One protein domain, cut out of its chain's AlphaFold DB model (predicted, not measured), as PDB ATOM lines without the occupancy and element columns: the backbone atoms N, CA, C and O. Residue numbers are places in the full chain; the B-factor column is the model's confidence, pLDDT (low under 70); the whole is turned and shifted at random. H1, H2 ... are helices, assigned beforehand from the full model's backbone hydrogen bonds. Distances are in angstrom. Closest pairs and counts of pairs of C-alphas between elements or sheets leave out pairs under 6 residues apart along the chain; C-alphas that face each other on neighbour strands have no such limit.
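What this domain is: This is residues 173 to 229 of the 342 residues of an uncharacterized protein of Fusarium sp. AF-4 (UniProt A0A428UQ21). Three helices make an open zigzag: H2 and H3 form a V, joined near the end of H2 and the start of H3, and H1 sits near the start of H2. A tail, residues 217 to 229, follows H3, and its residues 224 to 229 stick out. The printed part has 57 residues, with H1, H2 and H3 in that order, no named strand, and the class all helix. It is loose, with a radius of gyration of the C-alphas of 14.0 A, and spans 43 by 24 by 21 A.

How they stand to each other: H1, residues 176 to 184, is close to but not clearly touching H2, residues 188 to 201; their closest C-alphas, of Phe 183 and Leu 191, are 7.1 A apart. They run opposite ways at a steep tilt of 60 degrees. H2, with residues 195 to 199 alone, touches residues 205 to 206 of H3, residues 205 to 216; the closest C-alphas, of Asp 199 and Leu 205, are 5.3 A apart. They run opposite ways at a steep tilt of 59 degrees. H1 and H3 are apart. In H1, H2 and H3 every O i to N i+4 pair is within hydrogen-bond range.

Where its parts are: H1 measures 12.2 A from C-alpha 176 at (120.891, 120.816, 104.848), H2 20.2 A, and H3 16.3 A to C-alpha 216 at (135.953, 122.180, 94.375).

The domain as a whole: The C-alphas farthest apart, of Arg 173 and Asp 227, are 44.2 A apart. The printed part has no cut, both links are tight, and no printed residue is under 70 in pLDDT.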
ATOM      1  N   ARG A 173     116.103 125.459 112.616       91.38
ATOM      2  CA  ARG A 173     116.501 124.041 112.708       91.38
ATOM      3  C   ARG A 173     116.392 123.278 111.376       91.38
ATOM      4  O   ARG A 173     116.307 122.055 111.386       91.38
ATOM      5  N   ALA A 174     116.338 123.972 110.239       92.88
ATOM      6  CA  ALA A 174     116.203 123.311 108.941       92.88
ATOM      7  C   ALA A 174     117.434 122.433 108.625       92.88
ATOM      8  O   ALA A 174     118.556 122.925 108.798       92.88
ATOM      9  N   PRO A 175     117.251 121.186 108.147       95.62
ATOM     10  CA  PRO A 175     118.352 120.334 107.703       95.62
ATOM     11  C   PRO A 175     118.944 120.827 106.373       95.62
ATOM     12  O   PRO A 175     118.311 121.590 105.636       95.62
ATOM     13  N   ASP A 176     120.152 120.368 106.039       95.12
ATOM     14  CA  ASP A 176     120.891 120.816 104.848       95.12
ATOM     15  C   ASP A 176     120.187 120.485 103.526       95.12
ATOM     16  O   ASP A 176     120.250 121.271 102.577       95.12
ATOM     17  N   SER A 177     119.442 119.378 103.473       96.19
ATOM     18  CA  SER A 177     118.610 119.025 102.316       96.19
ATOM     19  C   SER A 177     117.536 120.083 102.048       96.19
ATOM     20  O   SER A 177     117.430 120.580 100.929       96.19
ATOM     21  N   SER A 178     116.806 120.510 103.081       95.44
ATOM     22  CA  SER A 178     115.786 121.558 102.963       95.44
ATOM     23  C   SER A 178     116.384 122.922 102.620       95.44
ATOM     24  O   SER A 178     115.767 123.698 101.896       95.44
ATOM     25  N   ARG A 179     117.591 123.231 103.115       94.75
ATOM     26  CA  ARG A 179     118.311 124.460 102.736       94.75
ATOM     27  C   ARG A 179     118.680 124.442 101.254       94.75
ATOM     28  O   ARG A 179     118.507 125.451 100.577       94.75
ATOM     29  N   THR A 180     119.150 123.300 100.759       95.94
ATOM     30  CA  THR A 180     119.512 123.117  99.348       95.94
ATOM     31  C   THR A 180     118.292 123.283  98.450       95.94
ATOM     32  O   THR A 180     118.327 124.087  97.525       95.94
ATOM     33  N   GLU A 181     117.188 122.605  98.771       96.69
ATOM     34  CA  GLU A 181     115.931 122.710  98.023       96.69
ATOM     35  C   GLU A 181     115.371 124.142  98.026       96.69
ATOM     36  O   GLU A 181     114.940 124.647  96.991       96.69
ATOM     37  N   TYR A 182     115.437 124.836  99.168       95.19
ATOM     38  CA  TYR A 182     115.004 126.230  99.272       95.19
ATOM     39  C   TYR A 182     115.760 127.142  98.299       95.19
ATOM     40  O   TYR A 182     115.141 127.943  97.599       95.19
ATOM     41  N   PHE A 183     117.090 127.023  98.237       95.50
ATOM     42  CA  PHE A 183     117.899 127.844  97.336       95.50
ATOM     43  C   PHE A 183     117.789 127.411  95.870       95.50
ATOM     44  O   PHE A 183     117.883 128.267  94.994       95.50
ATOM     45  N   ASP A 184     117.539 126.133  95.589       96.12
ATOM     46  CA  ASP A 184     117.339 125.628  94.225       96.12
ATOM     47  C   ASP A 184     116.052 126.181  93.582       96.12
ATOM     48  O   ASP A 184     116.035 126.567  92.414       96.12
ATOM     49  N   GLN A 185     114.984 126.334  94.373       95.31
ATOM     50  CA  GLN A 185     113.717 126.916  93.915       95.31
ATOM     51  C   GLN A 185     113.774 128.444  93.723       95.31
ATOM     52  O   GLN A 185     112.878 129.040  93.115       95.31
ATOM     53  N   MET A 186     114.805 129.114  94.243       94.88
ATOM     54  CA  MET A 186     114.944 130.562  94.122       94.88
ATOM     55  C   MET A 186     115.461 130.979  92.743       94.88
ATOM     56  O   MET A 186     116.346 130.372  92.144       94.88
ATOM     57  N   ARG A 187     114.970 132.119  92.241       95.94
ATOM     58  CA  ARG A 187     115.508 132.708  91.007       95.94
ATOM     59  C   ARG A 187     116.977 133.089  91.197       95.94
ATOM     60  O   ARG A 187     117.339 133.673  92.217       95.94
ATOM     61  N   LYS A 188     117.797 132.907  90.153       94.50
ATOM     62  CA  LYS A 188     119.230 133.272  90.151       94.50
ATOM     63  C   LYS A 188     119.491 134.708  90.626       94.50
ATOM     64  O   LYS A 188     120.407 134.946  91.404       94.50
ATOM     65  N   THR A 189     118.658 135.667  90.218       95.62
ATOM     66  CA  THR A 189     118.774 137.066  90.669       95.62
ATOM     67  C   THR A 189     118.534 137.222  92.167       95.62
ATOM     68  O   THR A 189     119.150 138.061  92.809       95.62
ATOM     69  N   ASP A 190     117.609 136.444  92.724       95.19
ATOM     70  CA  ASP A 190     117.243 136.506  94.136       95.19
ATOM     71  C   ASP A 190     118.348 135.869  94.993       95.19
ATOM     72  O   ASP A 190     118.732 136.462  95.996       95.19
ATOM     73  N   LEU A 191     118.965 134.773  94.531       95.38
ATOM     74  CA  LEU A 191     120.171 134.200  95.148       95.38
ATOM     75  C   LEU A 191     121.329 135.204  95.218       95.38
ATOM     76  O   LEU A 191     121.932 135.372  96.274       95.38
ATOM     77  N   LEU A 192     121.603 135.922  94.124       94.19
ATOM     78  CA  LEU A 192     122.645 136.953  94.104       94.19
ATOM     79  C   LEU A 192     122.329 138.121  95.051       94.19
ATOM     80  O   LEU A 192     123.230 138.635  95.708       94.19
ATOM     81  N   ASN A 193     121.057 138.517  95.170       94.25
ATOM     82  CA  ASN A 193     120.640 139.553  96.121       94.25
ATOM     83  C   ASN A 193     120.844 139.112  97.580       94.25
ATOM     84  O   ASN A 193     121.242 139.930  98.408       94.25
ATOM     85  N   VAL A 194     120.586 137.837  97.897       94.44
ATOM     86  CA  VAL A 194     120.883 137.268  99.223       94.44
ATOM     87  C   VAL A 194     122.390 137.233  99.455       94.44
ATOM     88  O   VAL A 194     122.849 137.710 100.487       94.44
ATOM     89  N   LEU A 195     123.166 136.736  98.488       94.00
ATOM     90  CA  LEU A 195     124.622 136.648  98.598       94.00
ATOM     91  C   LEU A 195     125.271 138.025  98.791       94.00
ATOM     92  O   LEU A 195     126.152 138.169  99.631       94.00
ATOM     93  N   SER A 196     124.783 139.046  98.081       92.75
ATOM     94  CA  SER A 196     125.232 140.430  98.249       92.75
ATOM     95  C   SER A 196     124.992 140.952  99.669       92.75
ATOM     96  O   SER A 196     125.846 141.644 100.214       92.75
ATOM     97  N   LEU A 197     123.863 140.606 100.297       93.19
ATOM     98  CA  LEU A 197     123.634 140.944 101.702       93.19
ATOM     99  C   LEU A 197     124.593 140.186 102.625       93.19
ATOM    100  O   LEU A 197     125.118 140.770 103.569       93.19
ATOM    101  N   CYS A 198     124.809 138.894 102.380       92.88
ATOM    102  CA  CYS A 198     125.706 138.087 103.201       92.88
ATOM    103  C   CYS A 198     127.144 138.627 103.168       92.88
ATOM    104  O   CYS A 198     127.785 138.674 104.214       92.88
ATOM    105  N   ASP A 199     127.613 139.094 102.009       93.50
ATOM    106  CA  ASP A 199     128.928 139.731 101.856       93.50
ATOM    107  C   ASP A 199     129.014 141.095 102.572       93.50
ATOM    108  O   ASP A 199     130.025 141.412 103.192       93.50
ATOM    109  N   GLN A 200     127.921 141.875 102.596       90.88
ATOM    110  CA  GLN A 200     127.843 143.106 103.402       90.88
ATOM    111  C   GLN A 200     127.894 142.831 104.915       90.88
ATOM    112  O   GLN A 200     128.390 143.662 105.674       90.88
ATOM    113  N   LEU A 201     127.346 141.698 105.367       90.94
ATOM    114  CA  LEU A 201     127.320 141.316 106.781       90.94
ATOM    115  C   LEU A 201     128.629 140.675 107.242       90.94
ATOM    116  O   LEU A 201     129.051 140.895 108.376       90.94
ATOM    117  N   LYS A 202     129.252 139.866 106.384       90.25
ATOM    118  CA  LYS A 202     130.512 139.187 106.662       90.25
ATOM    119  C   LYS A 202     131.520 139.552 105.569       90.25
ATOM    120  O   LYS A 202     131.438 138.982 104.480       90.25
ATOM    121  N   PRO A 203     132.472 140.464 105.850       87.56
ATOM    122  CA  PRO A 203     133.472 140.838 104.860       87.56
ATOM    123  C   PRO A 203     134.281 139.605 104.443       87.56
ATOM    124  O   PRO A 203     134.532 138.721 105.262       87.56
ATOM    125  N   ASN A 204     134.687 139.565 103.174       89.25
ATOM    126  CA  ASN A 204     135.413 138.465 102.523       89.25
ATOM    127  C   ASN A 204     134.620 137.166 102.318       89.25
ATOM    128  O   ASN A 204     135.155 136.245 101.707       89.25
ATOM    129  N   LEU A 205     133.347 137.084 102.723       93.69
ATOM    130  CA  LEU A 205     132.552 135.874 102.509       93.69
ATOM    131  C   LEU A 205     132.457 135.512 101.022       93.69
ATOM    132  O   LEU A 205     132.577 134.340 100.672       93.69
ATOM    133  N   LEU A 206     132.254 136.495 100.138       93.88
ATOM    134  CA  LEU A 206     132.203 136.229  98.703       93.88
ATOM    135  C   LEU A 206     133.538 135.687  98.179       93.88
ATOM    136  O   LEU A 206     133.544 134.766  97.364       93.88
ATOM    137  N   VAL A 207     134.659 136.221  98.670       94.31
ATOM    138  CA  VAL A 207     136.003 135.750  98.310       94.31
ATOM    139  C   VAL A 207     136.197 134.310  98.782       94.31
ATOM    140  O   VAL A 207     136.573 133.458  97.982       94.31
ATOM    141  N   ASP A 208     135.854 134.006 100.034       95.25
ATOM    142  CA  ASP A 208     135.963 132.662 100.611       95.25
ATOM    143  C   ASP A 208     135.103 131.638  99.859       95.25
ATOM    144  O   ASP A 208     135.532 130.505  99.611       95.25
ATOM    145  N   ILE A 209     133.892 132.034  99.453       95.25
ATOM    146  CA  ILE A 209     133.016 131.209  98.619       95.25
ATOM    147  C   ILE A 209     133.675 130.966  97.263       95.25
ATOM    148  O   ILE A 209     133.782 129.813  96.858       95.25
ATOM    149  N   LEU A 210     134.151 132.005  96.571       94.44
ATOM    150  CA  LEU A 210     134.782 131.858  95.256       94.44
ATOM    151  C   LEU A 210     136.054 130.998  95.310       94.44
ATOM    152  O   LEU A 210     136.233 130.139  94.449       94.44
ATOM    153  N   VAL A 211     136.880 131.136  96.352       95.50
ATOM    154  CA  VAL A 211     138.041 130.259  96.601       95.50
ATOM    155  C   VAL A 211     137.598 128.819  96.873       95.50
ATOM    156  O   VAL A 211     138.230 127.867  96.423       95.50
ATOM    157  N   SER A 212     136.497 128.625  97.596       96.44
ATOM    158  CA  SER A 212     135.946 127.286  97.826       96.44
ATOM    159  C   SER A 212     135.412 126.665  96.532       96.44
ATOM    160  O   SER A 212     135.610 125.473  96.301       96.44
ATOM    161  N   VAL A 213     134.768 127.452  95.661       96.44
ATOM    162  CA  VAL A 213     134.311 126.978  94.348       96.44
ATOM    163  C   VAL A 213     135.502 126.639  93.452       96.44
ATOM    164  O   VAL A 213     135.480 125.568  92.856       96.44
ATOM    165  N   SER A 214     136.553 127.468  93.400       95.25
ATOM    166  CA  SER A 214     137.743 127.185  92.580       95.25
ATOM    167  C   SER A 214     138.471 125.913  93.025       95.25
ATOM    168  O   SER A 214     138.910 125.130  92.190       95.25
ATOM    169  N   LYS A 215     138.524 125.646  94.338       96.12
ATOM    170  CA  LYS A 215     139.071 124.395  94.890       96.12
ATOM    171  C   LYS A 215     138.213 123.173  94.563       96.12
ATOM    172  O   LYS A 215     138.751 122.109  94.279       96.12
ATOM    173  N   ARG A 216     136.882 123.297  94.639       97.00
ATOM    174  CA  ARG A 216     135.953 122.180  94.375       97.00
ATOM    175  C   ARG A 216     135.761 121.902  92.888       97.00
ATOM    176  O   ARG A 216     135.425 120.780  92.524       97.00
ATOM    177  N   HIS A 217     135.949 122.915  92.052       95.44
ATOM    178  CA  HIS A 217     135.754 122.850  90.614       95.44
ATOM    179  C   HIS A 217     136.937 123.518  89.889       95.44
ATOM    180  O   HIS A 217     136.794 124.642  89.403       95.44
ATOM    181  N   PRO A 218     138.100 122.844  89.801       93.38
ATOM    182  CA  PRO A 218     139.302 123.412  89.182       93.38
ATOM    183  C   PRO A 218     139.148 123.658  87.674       93.38
ATOM    184  O   PRO A 218     139.819 124.523  87.122       93.38
ATOM    185  N   ASP A 219     138.230 122.949  87.015       93.94
ATOM    186  CA  ASP A 219     137.980 123.080  85.575       93.94
ATOM    187  C   ASP A 219     137.114 124.302  85.214       93.94
ATOM    188  O   ASP A 219     136.862 124.560  84.034       93.94
ATOM    189  N   LEU A 220     136.608 125.056  86.203       93.19
ATOM    190  CA  LEU A 220     135.778 126.232  85.945       93.19
ATOM    191  C   LEU A 220     136.645 127.410  85.458       93.19
ATOM    192  O   LEU A 220     137.512 127.875  86.201       93.19
ATOM    193  N   PRO A 221     136.369 127.986  84.269       92.69
ATOM    194  CA  PRO A 221     137.115 129.128  83.744       92.69
ATOM    195  C   PRO A 221     136.660 130.434  84.418       92.69
ATOM    196  O   PRO A 221     135.973 131.257  83.818       92.69
ATOM    197  N   MET A 222     136.991 130.597  85.700       91.25
ATOM    198  CA  MET A 222     136.602 131.759  86.516       91.25
ATOM    199  C   MET A 222     137.705 132.811  86.691       91.25
ATOM    200  O   MET A 222     137.435 133.886  87.222       91.25
ATOM    201  N   PHE A 223     138.926 132.515  86.240       93.38
ATOM    202  CA  PHE A 223     140.056 133.444  86.239       93.38
ATOM    203  C   PHE A 223     140.138 134.193  84.902       93.38
ATOM    204  O   PHE A 223     139.737 133.677  83.860       93.38
ATOM    205  N   ASP A 224     140.650 135.422  84.927       91.06
ATOM    206  CA  ASP A 224     140.686 136.327  83.771       91.06
ATOM    207  C   ASP A 224     141.742 135.952  82.714       91.06
ATOM    208  O   ASP A 224     141.658 136.377  81.560       91.06
ATOM    209  N   SER A 225     142.748 135.170  83.104       89.38
ATOM    210  CA  SER A 225     143.907 134.823  82.288       89.38
ATOM    211  C   SER A 225     144.547 133.503  82.744       89.38
ATOM    212  O   SER A 225     144.375 133.111  83.899       89.38
ATOM    213  N   PRO A 226     145.309 132.812  81.874       88.19
ATOM    214  CA  PRO A 226     146.042 131.602  82.258       88.19
ATOM    215  C   PRO A 226     147.119 131.857  83.324       88.19
ATOM    216  O   PRO A 226     147.266 131.061  84.243       88.19
ATOM    217  N   ASP A 227     147.805 133.001  83.242       86.75
ATOM    218  CA  ASP A 227     148.876 133.411  84.165       86.75
ATOM    219  C   ASP A 227     148.367 134.401  85.231       86.75
ATOM    220  O   ASP A 227     149.054 135.361  85.593       86.75
ATOM    221  N   TRP A 228     147.131 134.217  85.710       89.31
ATOM    222  CA  TRP A 228     146.475 135.132  86.655       89.31
ATOM    223  C   TRP A 228     147.294 135.350  87.938       89.31
ATOM    224  O   TRP A 228     147.327 136.457  88.474       89.31
ATOM    225  N   GLU A 229     148.026 134.333  88.394       89.00
ATOM    226  CA  GLU A 229     148.898 134.406  89.571       89.00
ATOM    227  C   GLU A 229     150.106 135.334  89.347       89.00
ATOM    228  O   GLU A 229     150.461 136.129  90.220       89.00
TER     229      GLU A 229